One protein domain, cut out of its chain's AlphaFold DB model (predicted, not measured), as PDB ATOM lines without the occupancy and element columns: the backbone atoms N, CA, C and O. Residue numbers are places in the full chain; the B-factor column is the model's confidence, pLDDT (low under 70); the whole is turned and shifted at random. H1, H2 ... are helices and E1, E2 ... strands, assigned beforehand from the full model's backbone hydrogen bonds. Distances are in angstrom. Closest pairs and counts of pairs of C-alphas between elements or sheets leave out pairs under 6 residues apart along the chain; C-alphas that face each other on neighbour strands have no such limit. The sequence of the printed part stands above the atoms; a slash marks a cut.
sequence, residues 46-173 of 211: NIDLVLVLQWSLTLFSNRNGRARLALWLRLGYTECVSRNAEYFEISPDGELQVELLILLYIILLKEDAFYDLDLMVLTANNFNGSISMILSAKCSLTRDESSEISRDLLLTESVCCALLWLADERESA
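What this domain is: This is residues 46 to 173 of the 211 residues of the protein "Uncharacterized protein MANES_13G154300" of Rhizophora mucronata (UniProt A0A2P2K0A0). Helix H3 runs through the middle of a cluster of mostly crossed helices: H2 packs on it, H7 crosses it nearly at a right angle, short H6 touches it, and H1 runs beside it. The helical hairpin H4 and H5 adds to this cluster at one end, with H4 on H2, while the two-stranded antiparallel ribbon E1 and E2 lies near the first residues of H3. The printed part has 128 residues, with seven named helices and two named strands in the order E1, H1, H2, E2, H3, H4, H5, H6, H7, and its class is mostly helix. It is compact, with a radius of gyration of the C-alphas of 14.5 A, and spans 41 by 34 by 31 A.

Where its parts are: E1, residues 46 to 48, begins at C-alpha 46 (-31.296, 32.263, -5.684). H1 is residues 49 to 59, 15.8 A long, and H2 is residues 62 to 74, 18.2 A. E2 is residues 87 to 90, 10.0 A. H3, residues 98 to 108, is 15.3 A long and begins at C-alpha 98 (-39.197, 35.598, -16.408). H4, residues 111 to 123, is 18.3 A long, and H5, residues 127 to 138, is 17.0 A. H6 is residues 151 to 154. H7, residues 157 to 172, is 22.6 A long and ends at C-alpha 172 (-23.709, 19.795, -5.623).

How they stand to each other: H2 and H3 are the hub, touching three helices each. They touch each other, closest at the C-alphas of Arg 68 and Ile 107, 6.1 A apart, and run opposite ways. H7 touches H3 with residues 158 to 162 alone, about perpendicular at 74 degrees; the closest C-alphas, of Leu 104 and Val 159, are 6.1 A apart. H6 touches H3, closest at the C-alphas of Leu 101 and Leu 154, 6.0 A. H1 only just touches H2, with 3 pairs of C-alphas within 8 A, closest at Ser 56 and Gly 65, 6.0 A. H4 and H5 form a helical hairpin at a shallow tilt of 31 degrees. H3 and H5 are apart. In E1 and E2, N 47 and O 88 are within hydrogen-bond range at 2.8 A. Every O i to N i+4 pair is within hydrogen-bond range in H2, H3, H4 and H7, against 5 of 7 in H1 and 7 of 8 in H5; H6 is too short for such a pair.

The domain as a whole: The C-alphas farthest apart, of Glu 145 and Ala 173, are 43.3 A apart. The printed part has no cut. The links H2 to E2 and H5 to H6 are long, with 12 residues each. Residues 78 to 85 and 124 to 150 have pLDDT under 70; the mean of the printed part is 77.6.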
ATOM      1  N   ASN A  46     -31.991  31.424  -4.720       89.31
ATOM      2  CA  ASN A  46     -31.296  32.263  -5.684       89.31
ATOM      3  C   ASN A  46     -30.486  31.397  -6.656       89.31
ATOM      4  O   ASN A  46     -29.752  30.501  -6.223       89.31
ATOM      5  N   ILE A  47     -30.595  31.687  -7.951       89.88
ATOM      6  CA  ILE A  47     -29.728  31.165  -9.010       89.88
ATOM      7  C   ILE A  47     -28.791  32.288  -9.439       89.88
ATOM      8  O   ILE A  47     -29.232  33.271 -10.030       89.88
ATOM      9  N   ASP A  48     -27.498  32.131  -9.182       89.69
ATOM     10  CA  ASP A  48     -26.508  33.131  -9.573       89.69
ATOM     11  C   ASP A  48     -26.365  33.204 -11.100       89.69
ATOM     12  O   ASP A  48     -26.278  32.181 -11.787       89.69
ATOM     13  N   LEU A  49     -26.249  34.417 -11.650       89.19
ATOM     14  CA  LEU A  49     -25.970  34.616 -13.074       89.19
ATOM     15  C   LEU A  49     -24.659  33.931 -13.473       89.19
ATOM     16  O   LEU A  49     -24.553  33.364 -14.560       89.19
ATOM     17  N   VAL A  50     -23.667  33.937 -12.579       89.56
ATOM     18  CA  VAL A  50     -22.386  33.253 -12.790       89.56
ATOM     19  C   VAL A  50     -22.595  31.769 -13.096       89.56
ATOM     20  O   VAL A  50     -21.939  31.251 -14.000       89.56
ATOM     21  N   LEU A  51     -23.536  31.108 -12.416       91.75
ATOM     22  CA  LEU A  51     -23.857  29.700 -12.646       91.75
ATOM     23  C   LEU A  51     -24.479  29.489 -14.035       91.75
ATOM     24  O   LEU A  51     -24.076  28.589 -14.771       91.75
ATOM     25  N   VAL A  52     -25.390  30.375 -14.448       92.88
ATOM     26  CA  VAL A  52     -25.982  30.358 -15.801       92.88
ATOM     27  C   VAL A  52     -24.915  30.563 -16.879       92.88
ATOM     28  O   VAL A  52     -24.920  29.900 -17.919       92.88
ATOM     29  N   LEU A  53     -23.950  31.453 -16.637       90.19
ATOM     30  CA  LEU A  53     -22.838  31.679 -17.557       90.19
ATOM     31  C   LEU A  53     -21.884  30.485 -17.605       90.19
ATOM     32  O   LEU A  53     -21.458  30.115 -18.699       90.19
ATOM     33  N   GLN A  54     -21.585  29.852 -16.469       91.38
ATOM     34  CA  GLN A  54     -20.802  28.613 -16.420       91.38
ATOM     35  C   GLN A  54     -21.476  27.499 -17.218       91.38
ATOM     36  O   GLN A  54     -20.826  26.876 -18.058       91.38
ATOM     37  N   TRP A  55     -22.785  27.320 -17.041       93.50
ATOM     38  CA  TRP A  55     -23.571  26.398 -17.851       93.50
ATOM     39  C   TRP A  55     -23.454  26.717 -19.346       93.50
ATOM     40  O   TRP A  55     -23.177  25.830 -20.150       93.50
ATOM     41  N   SER A  56     -23.567  27.990 -19.738       92.25
ATOM     42  CA  SER A  56     -23.457  28.394 -21.149       92.25
ATOM     43  C   SER A  56     -22.105  28.025 -21.786       92.25
ATOM     44  O   SER A  56     -22.045  27.705 -22.974       92.25
ATOM     45  N   LEU A  57     -21.023  27.995 -20.994       91.44
ATOM     46  CA  LEU A  57     -19.693  27.577 -21.456       91.44
ATOM     47  C   LEU A  57     -19.620  26.080 -21.787       91.44
ATOM     48  O   LEU A  57     -18.726  25.674 -22.528       91.44
ATOM     49  N   THR A  58     -20.549  25.267 -21.273       91.31
ATOM     50  CA  THR A  58     -20.668  23.847 -21.645       91.31
ATOM     51  C   THR A  58     -21.259  23.664 -23.046       91.31
ATOM     52  O   THR A  58     -20.988  22.657 -23.697       91.31
ATOM     53  N   LEU A  59     -22.025  24.647 -23.536       88.94
ATOM     54  CA  LEU A  59     -22.708  24.593 -24.832       88.94
ATOM     55  C   LEU A  59     -21.874  25.194 -25.969       88.94
ATOM     56  O   LEU A  59     -21.919  24.708 -27.098       88.94
ATOM     57  N   PHE A  60     -21.142  26.276 -25.704       89.56
ATOM     58  CA  PHE A  60     -20.390  26.999 -26.732       89.56
ATOM     59  C   PHE A  60     -19.230  27.819 -26.153       89.56
ATOM     60  O   PHE A  60     -19.051  27.960 -24.947       89.56
ATOM     61  N   SER A  61     -18.428  28.411 -27.045       88.88
ATOM     62  CA  SER A  61     -17.301  29.261 -26.653       88.88
ATOM     63  C   SER A  61     -17.729  30.491 -25.840       88.88
ATOM     64  O   SER A  61     -18.807  31.057 -26.032       88.88
ATOM     65  N   ASN A  62     -16.817  30.992 -25.005       86.56
ATOM     66  CA  ASN A  62     -17.044  32.175 -24.168       86.56
ATOM     67  C   ASN A  62     -17.466  33.423 -24.978       86.56
ATOM     68  O   ASN A  62     -18.241  34.254 -24.510       86.56
ATOM     69  N   ARG A  63     -17.009  33.552 -26.231       89.12
ATOM     70  CA  ARG A  63     -17.440  34.644 -27.119       89.12
ATOM     71  C   ARG A  63     -18.946  34.586 -27.403       89.12
ATOM     72  O   ARG A  63     -19.600  35.623 -27.348       89.12
ATOM     73  N   ASN A  64     -19.481  33.394 -27.669       88.69
ATOM     74  CA  ASN A  64     -20.899  33.202 -27.976       88.69
ATOM     75  C   ASN A  64     -21.771  33.454 -26.740       88.69
ATOM     76  O   ASN A  64     -22.786  34.138 -26.846       88.69
ATOM     77  N   GLY A  65     -21.335  32.999 -25.560       88.69
ATOM     78  CA  GLY A  65     -22.040  33.273 -24.303       88.69
ATOM     79  C   GLY A  65     -22.130  34.759 -23.990       88.69
ATOM     80  O   GLY A  65     -23.212  35.273 -23.717       88.69
ATOM     81  N   ARG A  66     -21.016  35.486 -24.144       89.62
ATOM     82  CA  ARG A  66     -21.001  36.944 -23.965       89.62
ATOM     83  C   ARG A  66     -21.893  37.676 -24.961       89.62
ATOM     84  O   ARG A  66     -22.558  38.626 -24.566       89.62
ATOM     85  N   ALA A  67     -21.926  37.251 -26.224       91.88
ATOM     86  CA  ALA A  67     -22.800  37.862 -27.227       91.88
ATOM     87  C   ALA A  67     -24.287  37.685 -26.873       91.88
ATOM     88  O   ALA A  67     -25.063  38.633 -26.966       91.88
ATOM     89  N   ARG A  68     -24.668  36.495 -26.393       91.81
ATOM     90  CA  ARG A  68     -26.038  36.179 -25.960       91.81
ATOM     91  C   ARG A  68     -26.450  36.935 -24.700       91.81
ATOM     92  O   ARG A  68     -27.541  37.498 -24.667       91.81
ATOM     93  N   LEU A  69     -25.555  37.040 -23.719       90.00
ATOM     94  CA  LEU A  69     -25.774  37.879 -22.538       90.00
ATOM     95  C   LEU A  69     -25.909  39.362 -22.917       90.00
ATOM     96  O   LEU A  69     -26.794  40.048 -22.419       90.00
ATOM     97  N   ALA A  70     -25.065  39.860 -23.823       89.38
ATOM     98  CA  ALA A  70     -25.122  41.250 -24.272       89.38
ATOM     99  C   ALA A  70     -26.438  41.577 -24.991       89.38
ATOM    100  O   ALA A  70     -26.976  42.669 -24.813       89.38
ATOM    101  N   LEU A  71     -26.971  40.636 -25.777       87.25
ATOM    102  CA  LEU A  71     -28.305  40.755 -26.362       87.25
ATOM    103  C   LEU A  71     -29.379  40.833 -25.271       87.25
ATOM    104  O   LEU A  71     -30.213  41.732 -25.312       87.25
ATOM    105  N   TRP A  72     -29.337  39.929 -24.291       86.94
ATOM    106  CA  TRP A  72     -30.288  39.914 -23.178       86.94
ATOM    107  C   TRP A  72     -30.284  41.236 -22.389       86.94
ATOM    108  O   TRP A  72     -31.344  41.820 -22.182       86.94
ATOM    109  N   LEU A  73     -29.105  41.786 -22.083       84.75
ATOM    110  CA  LEU A  73     -28.969  43.102 -21.441       84.75
ATOM    111  C   LEU A  73     -29.517  44.244 -22.312       84.75
ATOM    112  O   LEU A  73     -30.166  45.165 -21.820       84.75
ATOM    113  N   ARG A  74     -29.278  44.198 -23.629       83.88
ATOM    114  CA  ARG A  74     -29.780  45.207 -24.580       83.88
ATOM    115  C   ARG A  74     -31.296  45.223 -24.709       83.88
ATOM    116  O   ARG A  74     -31.851  46.257 -25.061       83.88
ATOM    117  N   LEU A  75     -31.953  44.102 -24.429       76.12
ATOM    118  CA  LEU A  75     -33.410  44.018 -24.393       76.12
ATOM    119  C   LEU A  75     -34.019  44.745 -23.183       76.12
ATOM    120  O   LEU A  75     -35.238  44.829 -23.081       76.12
ATOM    121  N   GLY A  76     -33.190  45.302 -22.295       72.44
ATOM    122  CA  GLY A  76     -33.637  46.010 -21.100       72.44
ATOM    123  C   GLY A  76     -33.913  45.082 -19.923       72.44
ATOM    124  O   GLY A  76     -34.343  45.562 -18.877       72.44
ATOM    125  N   TYR A  77     -33.643  43.782 -20.068       71.69
ATOM    126  CA  TYR A  77     -33.618  42.879 -18.929       71.69
ATOM    127  C   TYR A  77     -32.369  43.159 -18.110       71.69
ATOM    128  O   TYR A  77     -31.247  43.185 -18.618       71.69
ATOM    129  N   THR A  78     -32.588  43.388 -16.828       65.75
ATOM    130  CA  THR A  78     -31.532  43.419 -15.831       65.75
ATOM    131  C   THR A  78     -31.667  42.189 -14.960       65.75
ATOM    132  O   THR A  78     -32.717  41.548 -14.905       65.75
ATOM    133  N   GLU A  79     -30.602  41.878 -14.238       61.66
ATOM    134  CA  GLU A  79     -30.705  40.988 -13.088       61.66
ATOM    135  C   GLU A  79     -31.699  41.590 -12.065       61.66
ATOM    136  O   GLU A  79     -32.082  42.762 -12.199       61.66
ATOM    137  N   CYS A  80     -32.151  40.788 -11.091       49.25
ATOM    138  CA  CYS A  80     -33.271  41.086 -10.186       49.25
ATOM    139  C   CYS A  80     -33.457  42.591  -9.871       49.25
ATOM    140  O   CYS A  80     -32.544  43.276  -9.393       49.25
ATOM    141  N   VAL A  81     -34.677  43.103 -10.102       50.72
ATOM    142  CA  VAL A  81     -35.054  44.530  -9.983       50.72
ATOM    143  C   VAL A  81     -34.728  45.106  -8.595       50.72
ATOM    144  O   VAL A  81     -34.488  46.309  -8.438       50.72
ATOM    145  N   SER A  82     -34.644  44.258  -7.565       47.03
ATOM    146  CA  SER A  82     -34.141  44.661  -6.260       47.03
ATOM    147  C   SER A  82     -32.609  44.602  -6.195       47.03
ATOM    148  O   SER A  82     -32.023  43.601  -5.800       47.03
ATOM    149  N   ARG A  83     -31.970  45.756  -6.425       46.94
ATOM    150  CA  ARG A  83     -30.586  46.072  -6.003       46.94
ATOM    151  C   ARG A  83     -29.446  45.425  -6.796       46.94
ATOM    152  O   ARG A  83     -28.484  44.986  -6.171       46.94
ATOM    153  N   ASN A  84     -29.465  45.509  -8.128       52.41
ATOM    154  CA  ASN A  84     -28.238  45.316  -8.925       52.41
ATOM    155  C   ASN A  84     -27.549  43.972  -8.596       52.41
ATOM    156  O   ASN A  84     -26.341  43.913  -8.365       52.41
ATOM    157  N   ALA A  85     -28.374  42.950  -8.389       58.03
ATOM    158  CA  ALA A  85     -27.983  41.708  -7.761       58.03
ATOM    159  C   ALA A  85     -27.759  40.648  -8.834       58.03
ATOM    160  O   ALA A  85     -28.690  40.365  -9.573       58.03
ATOM    161  N   GLU A  86     -26.574  40.032  -8.858       80.19
ATOM    162  CA  GLU A  86     -26.132  39.045  -9.861       80.19
ATOM    163  C   GLU A  86     -26.815  37.667  -9.727       80.19
ATOM    164  O   GLU A  86     -26.182  36.629  -9.918       80.19
ATOM    165  N   TYR A  87     -28.104  37.630  -9.373       87.44
ATOM    166  CA  TYR A  87     -28.891  36.407  -9.225       87.44
ATOM    167  C   TYR A  87     -30.354  36.582  -9.654       87.44
ATOM    168  O   TYR A  87     -30.895  37.687  -9.724       87.44
ATOM    169  N   PHE A  88     -30.991  35.444  -9.905       89.56
ATOM    170  CA  PHE A  88     -32.417  35.286 -10.162       89.56
ATOM    171  C   PHE A  88     -33.085  34.613  -8.968       89.56
ATOM    172  O   PHE A  88     -32.479  33.747  -8.343       89.56
ATOM    173  N   GLU A  89     -34.326  34.981  -8.663       88.50
ATOM    174  CA  GLU A  89     -35.080  34.400  -7.544       88.50
ATOM    175  C   GLU A  89     -36.078  33.339  -8.023       88.50
ATOM    176  O   GLU A  89     -36.730  33.486  -9.061       88.50
ATOM    177  N   ILE A  90     -36.211  32.285  -7.221       88.94
ATOM    178  CA  ILE A  90     -37.279  31.290  -7.279       88.94
ATOM    179  C   ILE A  90     -38.157  31.504  -6.052       88.94
ATOM    180  O   ILE A  90     -37.671  31.495  -4.915       88.94
ATOM    181  N   SER A  91     -39.445  31.722  -6.293       85.88
ATOM    182  CA  SER A  91     -40.435  31.946  -5.241       85.88
ATOM    183  C   SER A  91     -40.739  30.666  -4.437       85.88
ATOM    184  O   SER A  91     -40.450  29.564  -4.915       85.88
ATOM    185  N   PRO A  92     -41.387  30.784  -3.258       80.38
ATOM    186  CA  PRO A  92     -41.839  29.637  -2.468       80.38
ATOM    187  C   PRO A  92     -42.712  28.643  -3.245       80.38
ATOM    188  O   PRO A  92     -42.648  27.439  -3.005       80.38
ATOM    189  N   ASP A  93     -43.500  29.149  -4.194       82.62
ATOM    190  CA  ASP A  93     -44.421  28.362  -5.017       82.62
ATOM    191  C   ASP A  93     -43.727  27.710  -6.229       82.62
ATOM    192  O   ASP A  93     -44.371  27.059  -7.048       82.62
ATOM    193  N   GLY A  94     -42.408  27.889  -6.363       80.44
ATOM    194  CA  GLY A  94     -41.620  27.394  -7.490       80.44
ATOM    195  C   GLY A  94     -41.663  28.297  -8.723       80.44
ATOM    196  O   GLY A  94     -41.071  27.957  -9.746       80.44
ATOM    197  N   GLU A  95     -42.324  29.461  -8.662       84.75
ATOM    198  CA  GLU A  95     -42.308  30.397  -9.790       84.75
ATOM    199  C   GLU A  95     -40.906  30.974 -10.013       84.75
ATOM    200  O   GLU A  95     -40.290  31.519  -9.091       84.75
ATOM    201  N   LEU A  96     -40.445  30.881 -11.260       87.31
ATOM    202  CA  LEU A  96     -39.180  31.427 -11.743       87.31
ATOM    203  C   LEU A  96     -39.364  32.855 -12.264       87.31
ATOM    204  O   LEU A  96     -40.361  33.169 -12.925       87.31
ATOM    205  N   GLN A  97     -38.354  33.698 -12.052       86.50
ATOM    206  CA  GLN A  97     -38.271  34.995 -12.723       86.50
ATOM    207  C   GLN A  97     -38.254  34.830 -14.252       86.50
ATOM    208  O   GLN A  97     -37.540  33.992 -14.811       86.50
ATOM    209  N   VAL A  98     -39.041  35.656 -14.943       83.12
ATOM    210  CA  VAL A  98     -39.197  35.598 -16.408       83.12
ATOM    211  C   VAL A  98     -37.880  35.948 -17.099       83.12
ATOM    212  O   VAL A  98     -37.526  35.375 -18.125       83.12
ATOM    213  N   GLU A  99     -37.115  36.839 -16.485       86.19
ATOM    214  CA  GLU A  99     -35.781  37.273 -16.868       86.19
ATOM    215  C   GLU A  99     -34.819  36.090 -17.050       86.19
ATOM    216  O   GLU A  99     -34.117  36.025 -18.066       86.19
ATOM    217  N   LEU A 100     -34.845  35.125 -16.119       90.25
ATOM    218  CA  LEU A 100     -34.061  33.890 -16.196       90.25
ATOM    219  C   LEU A 100     -34.514  33.031 -17.380       90.25
ATOM    220  O   LEU A 100     -33.685  32.577 -18.168       90.25
ATOM    221  N   LEU A 101     -35.825  32.835 -17.536       88.88
ATOM    222  CA  LEU A 101     -36.383  32.024 -18.623       88.88
ATOM    223  C   LEU A 101     -36.007  32.587 -20.000       88.88
ATOM    224  O   LEU A 101     -35.605  31.841 -20.894       88.88
ATOM    225  N   ILE A 102     -36.070  33.910 -20.160       87.12
ATOM    226  CA  ILE A 102     -35.675  34.587 -21.398       87.12
ATOM    227  C   ILE A 102     -34.172  34.435 -21.644       87.12
ATOM    228  O   ILE A 102     -33.769  34.172 -22.779       87.12
ATOM    229  N   LEU A 103     -33.333  34.557 -20.609       90.81
ATOM    230  CA  LEU A 103     -31.890  34.354 -20.748       90.81
ATOM    231  C   LEU A 103     -31.570  32.928 -21.209       90.81
ATOM    232  O   LEU A 103     -30.819  32.754 -22.171       90.81
ATOM    233  N   LEU A 104     -32.165  31.913 -20.576       92.69
ATOM    234  CA  LEU A 104     -31.978  30.509 -20.958       92.69
ATOM    235  C   LEU A 104     -32.456  30.248 -22.386       92.69
ATOM    236  O   LEU A 104     -31.751  29.605 -23.166       92.69
ATOM    237  N   TYR A 105     -33.605  30.808 -22.763       89.62
ATOM    238  CA  TYR A 105     -34.120  30.713 -24.123       89.62
ATOM    239  C   TYR A 105     -33.141  31.317 -25.140       89.62
ATOM    240  O   TYR A 105     -32.768  30.652 -26.108       89.62
ATOM    241  N   ILE A 106     -32.656  32.542 -24.897       89.75
ATOM    242  CA  ILE A 106     -31.660  33.202 -25.753       89.75
ATOM    243  C   ILE A 106     -30.366  32.391 -25.809       89.75
ATOM    244  O   ILE A 106     -29.773  32.291 -26.881       89.75
ATOM    245  N   ILE A 107     -29.925  31.790 -24.700       92.56
ATOM    246  CA  ILE A 107     -28.757  30.900 -24.668       92.56
ATOM    247  C   ILE A 107     -28.959  29.696 -25.599       92.56
ATOM    248  O   ILE A 107     -28.064  29.373 -26.378       92.56
ATOM    249  N   LEU A 108     -30.145  29.094 -25.587       91.62
ATOM    250  CA  LEU A 108     -30.468  27.870 -26.328       91.62
ATOM    251  C   LEU A 108     -30.835  28.087 -27.804       91.62
ATOM    252  O   LEU A 108     -30.936  27.115 -28.556       91.62
ATOM    253  N   LEU A 109     -31.022  29.332 -28.254       88.94
ATOM    254  CA  LEU A 109     -31.310  29.613 -29.662       88.94
ATOM    255  C   LEU A 109     -30.215  29.054 -30.584       88.94
ATOM    256  O   LEU A 109     -29.022  29.211 -30.324       88.94
ATOM    257  N   LYS A 110     -30.605  28.477 -31.721       89.25
ATOM    258  CA  LYS A 110     -29.653  28.140 -32.796       89.25
ATOM    259  C   LYS A 110     -28.932  29.400 -33.283       89.25
ATOM    260  O   LYS A 110     -29.495  30.486 -33.191       89.25
ATOM    261  N   GLU A 111     -27.717  29.261 -33.812       89.06
ATOM    262  CA  GLU A 111     -26.903  30.413 -34.242       89.06
ATOM    263  C   GLU A 111     -27.644  31.319 -35.231       89.06
ATOM    264  O   GLU A 111     -27.788  32.504 -34.947       89.06
ATOM    265  N   ASP A 112     -28.224  30.765 -36.301       88.00
ATOM    266  CA  ASP A 112     -29.013  31.538 -37.276       88.00
ATOM    267  C   ASP A 112     -30.142  32.323 -36.592       88.00
ATOM    268  O   ASP A 112     -30.328  33.517 -36.806       88.00
ATOM    269  N   ALA A 113     -30.855  31.658 -35.677       86.94
ATOM    270  CA  ALA A 113     -31.963  32.255 -34.951       86.94
ATOM    271  C   ALA A 113     -31.534  33.364 -33.989       86.94
ATOM    272  O   ALA A 113     -32.280  34.323 -33.800       86.94
ATOM    273  N   PHE A 114     -30.364  33.208 -33.375       89.69
ATOM    274  CA  PHE A 114     -29.757  34.223 -32.533       89.69
ATOM    275  C   PHE A 114     -29.331  35.437 -33.363       89.69
ATOM    276  O   PHE A 114     -29.641  36.555 -32.968       89.69
ATOM    277  N   TYR A 115     -28.680  35.236 -34.512       89.50
ATOM    278  CA  TYR A 115     -28.252  36.338 -35.378       89.50
ATOM    279  C   TYR A 115     -29.431  37.127 -35.947       89.50
ATOM    280  O   TYR A 115     -29.386  38.357 -35.949       89.50
ATOM    281  N   ASP A 116     -30.502  36.443 -36.360       86.19
ATOM    282  CA  ASP A 116     -31.741  37.096 -36.793       86.19
ATOM    283  C   ASP A 116     -32.302  37.997 -35.685       86.19
ATOM    284  O   ASP A 116     -32.617  39.164 -35.918       86.19
ATOM    285  N   LEU A 117     -32.392  37.463 -34.461       83.88
ATOM    286  CA  LEU A 117     -32.877  38.194 -33.292       83.88
ATOM    287  C   LEU A 117     -31.959  39.376 -32.953       83.88
ATOM    288  O   LEU A 117     -32.448  40.484 -32.743       83.88
ATOM    289  N   ASP A 118     -30.645  39.171 -32.940       86.94
ATOM    290  CA  ASP A 118     -29.666  40.214 -32.637       86.94
ATOM    291  C   ASP A 118     -29.754  41.380 -33.634       86.94
ATOM    292  O   ASP A 118     -29.824  42.547 -33.232       86.94
ATOM    293  N   LEU A 119     -29.857  41.063 -34.929       85.44
ATOM    294  CA  LEU A 119     -30.025  42.042 -36.000       85.44
ATOM    295  C   LEU A 119     -31.363  42.783 -35.896       85.44
ATOM    296  O   LEU A 119     -31.410  44.004 -36.076       85.44
ATOM    297  N   MET A 120     -32.451  42.080 -35.573       82.19
ATOM    298  CA  MET A 120     -33.754  42.711 -35.346       82.19
ATOM    299  C   MET A 120     -33.707  43.678 -34.165       82.19
ATOM    300  O   MET A 120     -34.188  44.798 -34.281       82.19
ATOM    301  N   VAL A 121     -33.075  43.302 -33.053       80.12
ATOM    302  CA  VAL A 121     -32.934  44.180 -31.879       80.12
ATOM    303  C   VAL A 121     -32.023  45.375 -32.177       80.12
ATOM    304  O   VAL A 121     -32.229  46.447 -31.621       80.12
ATOM    305  N   LEU A 122     -31.019  45.231 -33.050       81.88
ATOM    306  CA  LEU A 122     -30.182  46.359 -33.493       81.88
ATOM    307  C   LEU A 122     -30.937  47.341 -34.401       81.88
ATOM    308  O   LEU A 122     -30.612  48.526 -34.422       81.88
ATOM    309  N   THR A 123     -31.905  46.852 -35.177       80.06
ATOM    310  CA  THR A 123     -32.636  47.647 -36.179       80.06
ATOM    311  C   THR A 123     -33.974  48.185 -35.672       80.06
ATOM    312  O   THR A 123     -34.460  49.197 -36.180       80.06
ATOM    313  N   ALA A 124     -34.572  47.545 -34.668       69.00
ATOM    314  CA  ALA A 124     -35.838  47.951 -34.078       69.00
ATOM    315  C   ALA A 124     -35.648  49.047 -33.023       69.00
ATOM    316  O   ALA A 124     -34.877  48.910 -32.080       69.00
ATOM    317  N   ASN A 125     -36.441  50.115 -33.133       61.66
ATOM    318  CA  ASN A 125     -36.495  51.204 -32.148       61.66
ATOM    319  C   ASN A 125     -37.412  50.876 -30.942       61.66
ATOM    320  O   ASN A 125     -37.694  51.749 -30.125       61.66
ATOM    321  N   ASN A 126     -37.947  49.644 -30.865       61.50
ATOM    322  CA  ASN A 126     -38.861  49.178 -29.817       61.50
ATOM    323  C   ASN A 126     -38.628  47.688 -29.485       61.50
ATOM    324  O   ASN A 126     -39.017  46.804 -30.248       61.50
ATOM    325  N   PHE A 127     -38.017  47.428 -28.327       60.00
ATOM    326  CA  PHE A 127     -37.497  46.116 -27.922       60.00
ATOM    327  C   PHE A 127     -38.576  45.097 -27.515       60.00
ATOM    328  O   PHE A 127     -38.477  43.923 -27.876       60.00
ATOM    329  N   ASN A 128     -39.649  45.538 -26.843       56.91
ATOM    330  CA  ASN A 128     -40.726  44.645 -26.379       56.91
ATOM    331  C   ASN A 128     -41.533  44.040 -27.539       56.91
ATOM    332  O   ASN A 128     -41.978  42.891 -27.476       56.91
ATOM    333  N   GLY A 129     -41.694  44.798 -28.628       57.38
ATOM    334  CA  GLY A 129     -42.338  44.301 -29.844       57.38
ATOM    335  C   GLY A 129     -41.508  43.222 -30.542       57.38
ATOM    336  O   GLY A 129     -42.063  42.249 -31.036       57.38
ATOM    337  N   SER A 130     -40.179  43.347 -30.543       56.69
ATOM    338  CA  SER A 130     -39.290  42.423 -31.259       56.69
ATOM    339  C   SER A 130     -39.209  41.038 -30.613       56.69
ATOM    340  O   SER A 130     -39.256  40.038 -31.329       56.69
ATOM    341  N   ILE A 131     -39.142  40.948 -29.279       59.56
ATOM    342  CA  ILE A 131     -39.083  39.650 -28.579       59.56
ATOM    343  C   ILE A 131     -40.392  38.881 -28.758       59.56
ATOM    344  O   ILE A 131     -40.374  37.714 -29.139       59.56
ATOM    345  N   SER A 132     -41.533  39.539 -28.529       58.06
ATOM    346  CA  SER A 132     -42.858  38.926 -28.703       58.06
ATOM    347  C   SER A 132     -43.104  38.495 -30.154       58.06
ATOM    348  O   SER A 132     -43.663  37.426 -30.405       58.06
ATOM    349  N   MET A 133     -42.618  39.269 -31.128       57.19
ATOM    350  CA  MET A 133     -42.695  38.930 -32.550       57.19
ATOM    351  C   MET A 133     -41.843  37.706 -32.916       57.19
ATOM    352  O   MET A 133     -42.259  36.900 -33.740       57.19
ATOM    353  N   ILE A 134     -40.682  37.513 -32.287       58.62
ATOM    354  CA  ILE A 134     -39.810  36.356 -32.553       58.62
ATOM    355  C   ILE A 134     -40.295  35.108 -31.819       58.62
ATOM    356  O   ILE A 134     -40.322  34.031 -32.418       58.62
ATOM    357  N   LEU A 135     -40.741  35.253 -30.567       58.28
ATOM    358  CA  LEU A 135     -41.393  34.175 -29.827       58.28
ATOM    359  C   LEU A 135     -42.639  33.684 -30.577       58.28
ATOM    360  O   LEU A 135     -42.790  32.482 -30.745       58.28
ATOM    361  N   SER A 136     -43.465  34.580 -31.130       56.00
ATOM    362  CA  SER A 136     -44.642  34.193 -31.934       56.00
ATOM    363  C   SER A 136     -44.317  33.674 -33.343       56.00
ATOM    364  O   SER A 136     -45.048  32.836 -33.869       56.00
ATOM    365  N   ALA A 137     -43.228  34.129 -33.975       52.22
ATOM    366  CA  ALA A 137     -42.833  33.661 -35.307       52.22
ATOM    367  C   ALA A 137     -42.162  32.276 -35.293       52.22
ATOM    368  O   ALA A 137     -42.268  31.540 -36.275       52.22
ATOM    369  N   LYS A 138     -41.455  31.917 -34.209       54.62
ATOM    370  CA  LYS A 138     -40.763  30.620 -34.070       54.62
ATOM    371  C   LYS A 138     -41.508  29.604 -33.199       54.62
ATOM    372  O   LYS A 138     -41.363  28.411 -33.460       54.62
ATOM    373  N   CYS A 139     -42.329  30.035 -32.242       42.62
ATOM    374  CA  CYS A 139     -43.316  29.189 -31.567       42.62
ATOM    375  C   CYS A 139     -44.682  29.507 -32.182       42.62
ATOM    376  O   CYS A 139     -45.217  30.580 -31.952       42.62
ATOM    377  N   SER A 140     -45.227  28.609 -33.001       34.16
ATOM    378  CA  SER A 140     -46.467  28.775 -33.775       34.16
ATOM    379  C   SER A 140     -47.693  29.187 -32.935       34.16
ATOM    380  O   SER A 140     -48.501  28.324 -32.595       34.16
ATOM    381  N   LEU A 141     -47.858  30.472 -32.595       41.78
ATOM    382  CA  LEU A 141     -48.920  30.945 -31.697       41.78
ATOM    383  C   LEU A 141     -49.435  32.346 -32.053       41.78
ATOM    384  O   LEU A 141     -48.684  33.271 -32.364       41.78
ATOM    385  N   THR A 142     -50.759  32.471 -32.004       33.22
ATOM    386  CA  THR A 142     -51.550  33.656 -32.345       33.22
ATOM    387  C   THR A 142     -51.521  34.713 -31.242       33.22
ATOM    388  O   THR A 142     -51.660  34.403 -30.064       33.22
ATOM    389  N   ARG A 143     -51.363  35.965 -31.678       35.66
ATOM    390  CA  ARG A 143     -51.233  37.212 -30.911       35.66
ATOM    391  C   ARG A 143     -52.537  37.616 -30.214       35.66
ATOM    392  O   ARG A 143     -53.572  37.639 -30.871       35.66
ATOM    393  N   ASP A 144     -52.432  38.062 -28.962       33.31
ATOM    394  CA  ASP A 144     -53.377  39.002 -28.353       33.31
ATOM    395  C   ASP A 144     -52.589  40.207 -27.809       33.31
ATOM    396  O   ASP A 144     -51.525  40.061 -27.207       33.31
ATOM    397  N   GLU A 145     -53.048  41.418 -28.120       37.81
ATOM    398  CA  GLU A 145     -52.248  42.658 -28.115       37.81
ATOM    399  C   GLU A 145     -51.978  43.276 -26.730       37.81
ATOM    400  O   GLU A 145     -51.676  44.465 -26.629       37.81
ATOM    401  N   SER A 146     -52.047  42.496 -25.650       39.06
ATOM    402  CA  SER A 146     -51.917  43.031 -24.288       39.06
ATOM    403  C   SER A 146     -51.198  42.142 -23.271       39.06
ATOM    404  O   SER A 146     -51.115  42.535 -22.110       39.06
ATOM    405  N   SER A 147     -50.696  40.960 -23.636       43.06
ATOM    406  CA  SER A 147     -50.191  40.000 -22.645       43.06
ATOM    407  C   SER A 147     -48.670  40.037 -22.498       43.06
ATOM    408  O   SER A 147     -47.945  39.943 -23.492       43.06
ATOM    409  N   GLU A 148     -48.193  40.094 -21.252       54.25
ATOM    410  CA  GLU A 148     -46.861  39.617 -20.863       54.25
ATOM    411  C   GLU A 148     -46.511  38.321 -21.612       54.25
ATOM    412  O   GLU A 148     -47.385  37.499 -21.898       54.25
ATOM    413  N   ILE A 149     -45.232  38.140 -21.956       58.41
ATOM    414  CA  ILE A 149     -44.744  36.888 -22.545       58.41
ATOM    415  C   ILE A 149     -45.197  35.741 -21.634       58.41
ATOM    416  O   ILE A 149     -44.767  35.666 -20.484       58.41
ATOM    417  N   SER A 150     -46.084  34.873 -22.132       65.56
ATOM    418  CA  SER A 150     -46.588  33.754 -21.336       65.56
ATOM    419  C   SER A 150     -45.421  32.841 -20.960       65.56
ATOM    420  O   SER A 150     -44.696  32.356 -21.834       65.56
ATOM    421  N   ARG A 151     -45.225  32.633 -19.652       70.06
ATOM    422  CA  ARG A 151     -44.147  31.807 -19.081       70.06
ATOM    423  C   ARG A 151     -44.142  30.401 -19.670       70.06
ATOM    424  O   ARG A 151     -43.076  29.876 -19.982       70.06
ATOM    425  N   ASP A 152     -45.326  29.856 -19.927       72.06
ATOM    426  CA  ASP A 152     -45.522  28.533 -20.521       72.06
ATOM    427  C   ASP A 152     -44.859  28.405 -21.899       72.06
ATOM    428  O   ASP A 152     -44.450  27.318 -22.300       72.06
ATOM    429  N   LEU A 153     -44.698  29.516 -22.627       72.31
ATOM    430  CA  LEU A 153     -44.052  29.531 -23.942       72.31
ATOM    431  C   LEU A 153     -42.528  29.486 -23.863       72.31
ATOM    432  O   LEU A 153     -41.877  29.055 -24.815       72.31
ATOM    433  N   LEU A 154     -41.961  29.945 -22.747       79.38
ATOM    434  CA  LEU A 154     -40.520  29.934 -22.509       79.38
ATOM    435  C   LEU A 154     -40.046  28.597 -21.923       79.38
ATOM    436  O   LEU A 154     -38.867  28.273 -22.037       79.38
ATOM    437  N   LEU A 155     -40.950  27.802 -21.345       83.19
ATOM    438  CA  LEU A 155     -40.670  26.481 -20.774       83.19
ATOM    439  C   LEU A 155     -40.608  25.390 -21.856       83.19
ATOM    440  O   LEU A 155     -41.388  24.438 -21.875       83.19
ATOM    441  N   THR A 156     -39.662  25.519 -22.786       87.38
ATOM    442  CA  THR A 156     -39.358  24.446 -23.740       87.38
ATOM    443  C   THR A 156     -38.638  23.292 -23.042       87.38
ATOM    444  O   THR A 156     -37.968  23.494 -22.032       87.38
ATOM    445  N   GLU A 157     -38.681  22.086 -23.617       89.25
ATOM    446  CA  GLU A 157     -37.951  20.916 -23.090       89.25
ATOM    447  C   GLU A 157     -36.469  21.233 -22.823       89.25
ATOM    448  O   GLU A 157     -35.934  20.915 -21.765       89.25
ATOM    449  N   SER A 158     -35.827  21.959 -23.740       88.94
ATOM    450  CA  SER A 158     -34.437  22.395 -23.595       88.94
ATOM    451  C   SER A 158     -34.216  23.371 -22.435       88.94
ATOM    452  O   SER A 158     -33.188  23.283 -21.765       88.94
ATOM    453  N   VAL A 159     -35.156  24.291 -22.183       91.06
ATOM    454  CA  VAL A 159     -35.092  25.219 -21.042       91.06
ATOM    455  C   VAL A 159     -35.308  24.457 -19.737       91.06
ATOM    456  O   VAL A 159     -34.563  24.673 -18.786       91.06
ATOM    457  N   CYS A 160     -36.234  23.499 -19.700       91.25
ATOM    458  CA  CYS A 160     -36.430  22.629 -18.540       91.25
ATOM    459  C   CYS A 160     -35.174  21.800 -18.227       91.25
ATOM    460  O   CYS A 160     -34.752  21.744 -17.075       91.25
ATOM    461  N   CYS A 161     -34.513  21.222 -19.237       92.19
ATOM    462  CA  CYS A 161     -33.236  20.528 -19.039       92.19
ATOM    463  C   CYS A 161     -32.139  21.458 -18.499       92.19
ATOM    464  O   CYS A 161     -31.343  21.038 -17.663       92.19
ATOM    465  N   ALA A 162     -32.096  22.713 -18.956       93.31
ATOM    466  CA  ALA A 162     -31.165  23.710 -18.435       93.31
ATOM    467  C   ALA A 162     -31.436  24.032 -16.959       93.31
ATOM    468  O   ALA A 162     -30.505  24.083 -16.162       93.31
ATOM    469  N   LEU A 163     -32.706  24.211 -16.591       92.81
ATOM    470  CA  LEU A 163     -33.118  24.474 -15.211       92.81
ATOM    471  C   LEU A 163     -32.767  23.312 -14.279       92.81
ATOM    472  O   LEU A 163     -32.222  23.553 -13.206       92.81
ATOM    473  N   LEU A 164     -33.002  22.069 -14.711       91.25
ATOM    474  CA  LEU A 164     -32.596  20.875 -13.963       91.25
ATOM    475  C   LEU A 164     -31.079  20.833 -13.763       91.25
ATOM    476  O   LEU A 164     -30.617  20.637 -12.644       91.25
ATOM    477  N   TRP A 165     -30.304  21.108 -14.817       92.69
ATOM    478  CA  TRP A 165     -28.847  21.168 -14.706       92.69
ATOM    479  C   TRP A 165     -28.390  22.228 -13.696       92.69
ATOM    480  O   TRP A 165     -27.517  21.965 -12.875       92.69
ATOM    481  N   LEU A 166     -28.992  23.423 -13.726       92.69
ATOM    482  CA  LEU A 166     -28.668  24.500 -12.784       92.69
ATOM    483  C   LEU A 166     -29.024  24.121 -11.342       92.69
ATOM    484  O   LEU A 166     -28.267  24.446 -10.427       92.69
ATOM    485  N   ALA A 167     -30.153  23.441 -11.137       89.12
ATOM    486  CA  ALA A 167     -30.571  22.958  -9.827       89.12
ATOM    487  C   ALA A 167     -29.600  21.900  -9.278       89.12
ATOM    488  O   ALA A 167     -29.158  22.021  -8.133       89.12
ATOM    489  N   ASP A 168     -29.210  20.929 -10.108       88.00
ATOM    490  CA  ASP A 168     -28.262  19.869  -9.748       88.00
ATOM    491  C   ASP A 168     -26.874  20.441  -9.422       88.00
ATOM    492  O   ASP A 168     -26.280  20.115  -8.389       88.00
ATOM    493  N   GLU A 169     -26.361  21.338 -10.271       89.44
ATOM    494  CA  GLU A 169     -25.050  21.963 -10.071       89.44
ATOM    495  C   GLU A 169     -25.041  22.793  -8.780       89.44
ATOM    496  O   GLU A 169     -24.106  22.705  -7.977       89.44
ATOM    497  N   ARG A 170     -26.125  23.535  -8.513       86.69
ATOM    498  CA  ARG A 170     -26.295  24.289  -7.267       86.69
ATOM    499  C   ARG A 170     -26.370  23.370  -6.049       86.69
ATOM    500  O   ARG A 170     -25.743  23.665  -5.032       86.69
ATOM    501  N   GLU A 171     -27.113  22.266  -6.120       84.94
ATOM    502  CA  GLU A 171     -27.200  21.303  -5.016       84.94
ATOM    503  C   GLU A 171     -25.831  20.678  -4.714       84.94
ATOM    504  O   GLU A 171     -25.448  20.551  -3.545       84.94
ATOM    505  N   SER A 172     -25.048  20.377  -5.755       85.56
ATOM    506  CA  SER A 172     -23.709  19.795  -5.623       85.56
ATOM    507  C   SER A 172     -22.746  20.669  -4.799       85.56
ATOM    508  O   SER A 172     -21.874  20.147  -4.094       85.56
ATOM    509  N   ALA A 173     -22.952  21.992  -4.793       84.25
ATOM    510  CA  ALA A 173     -22.142  22.942  -4.032       84.25
ATOM    511  C   ALA A 173     -22.313  22.814  -2.503       84.25
ATOM    512  O   ALA A 173     -21.419  23.208  -1.749       84.25
TER     513      ALA A 173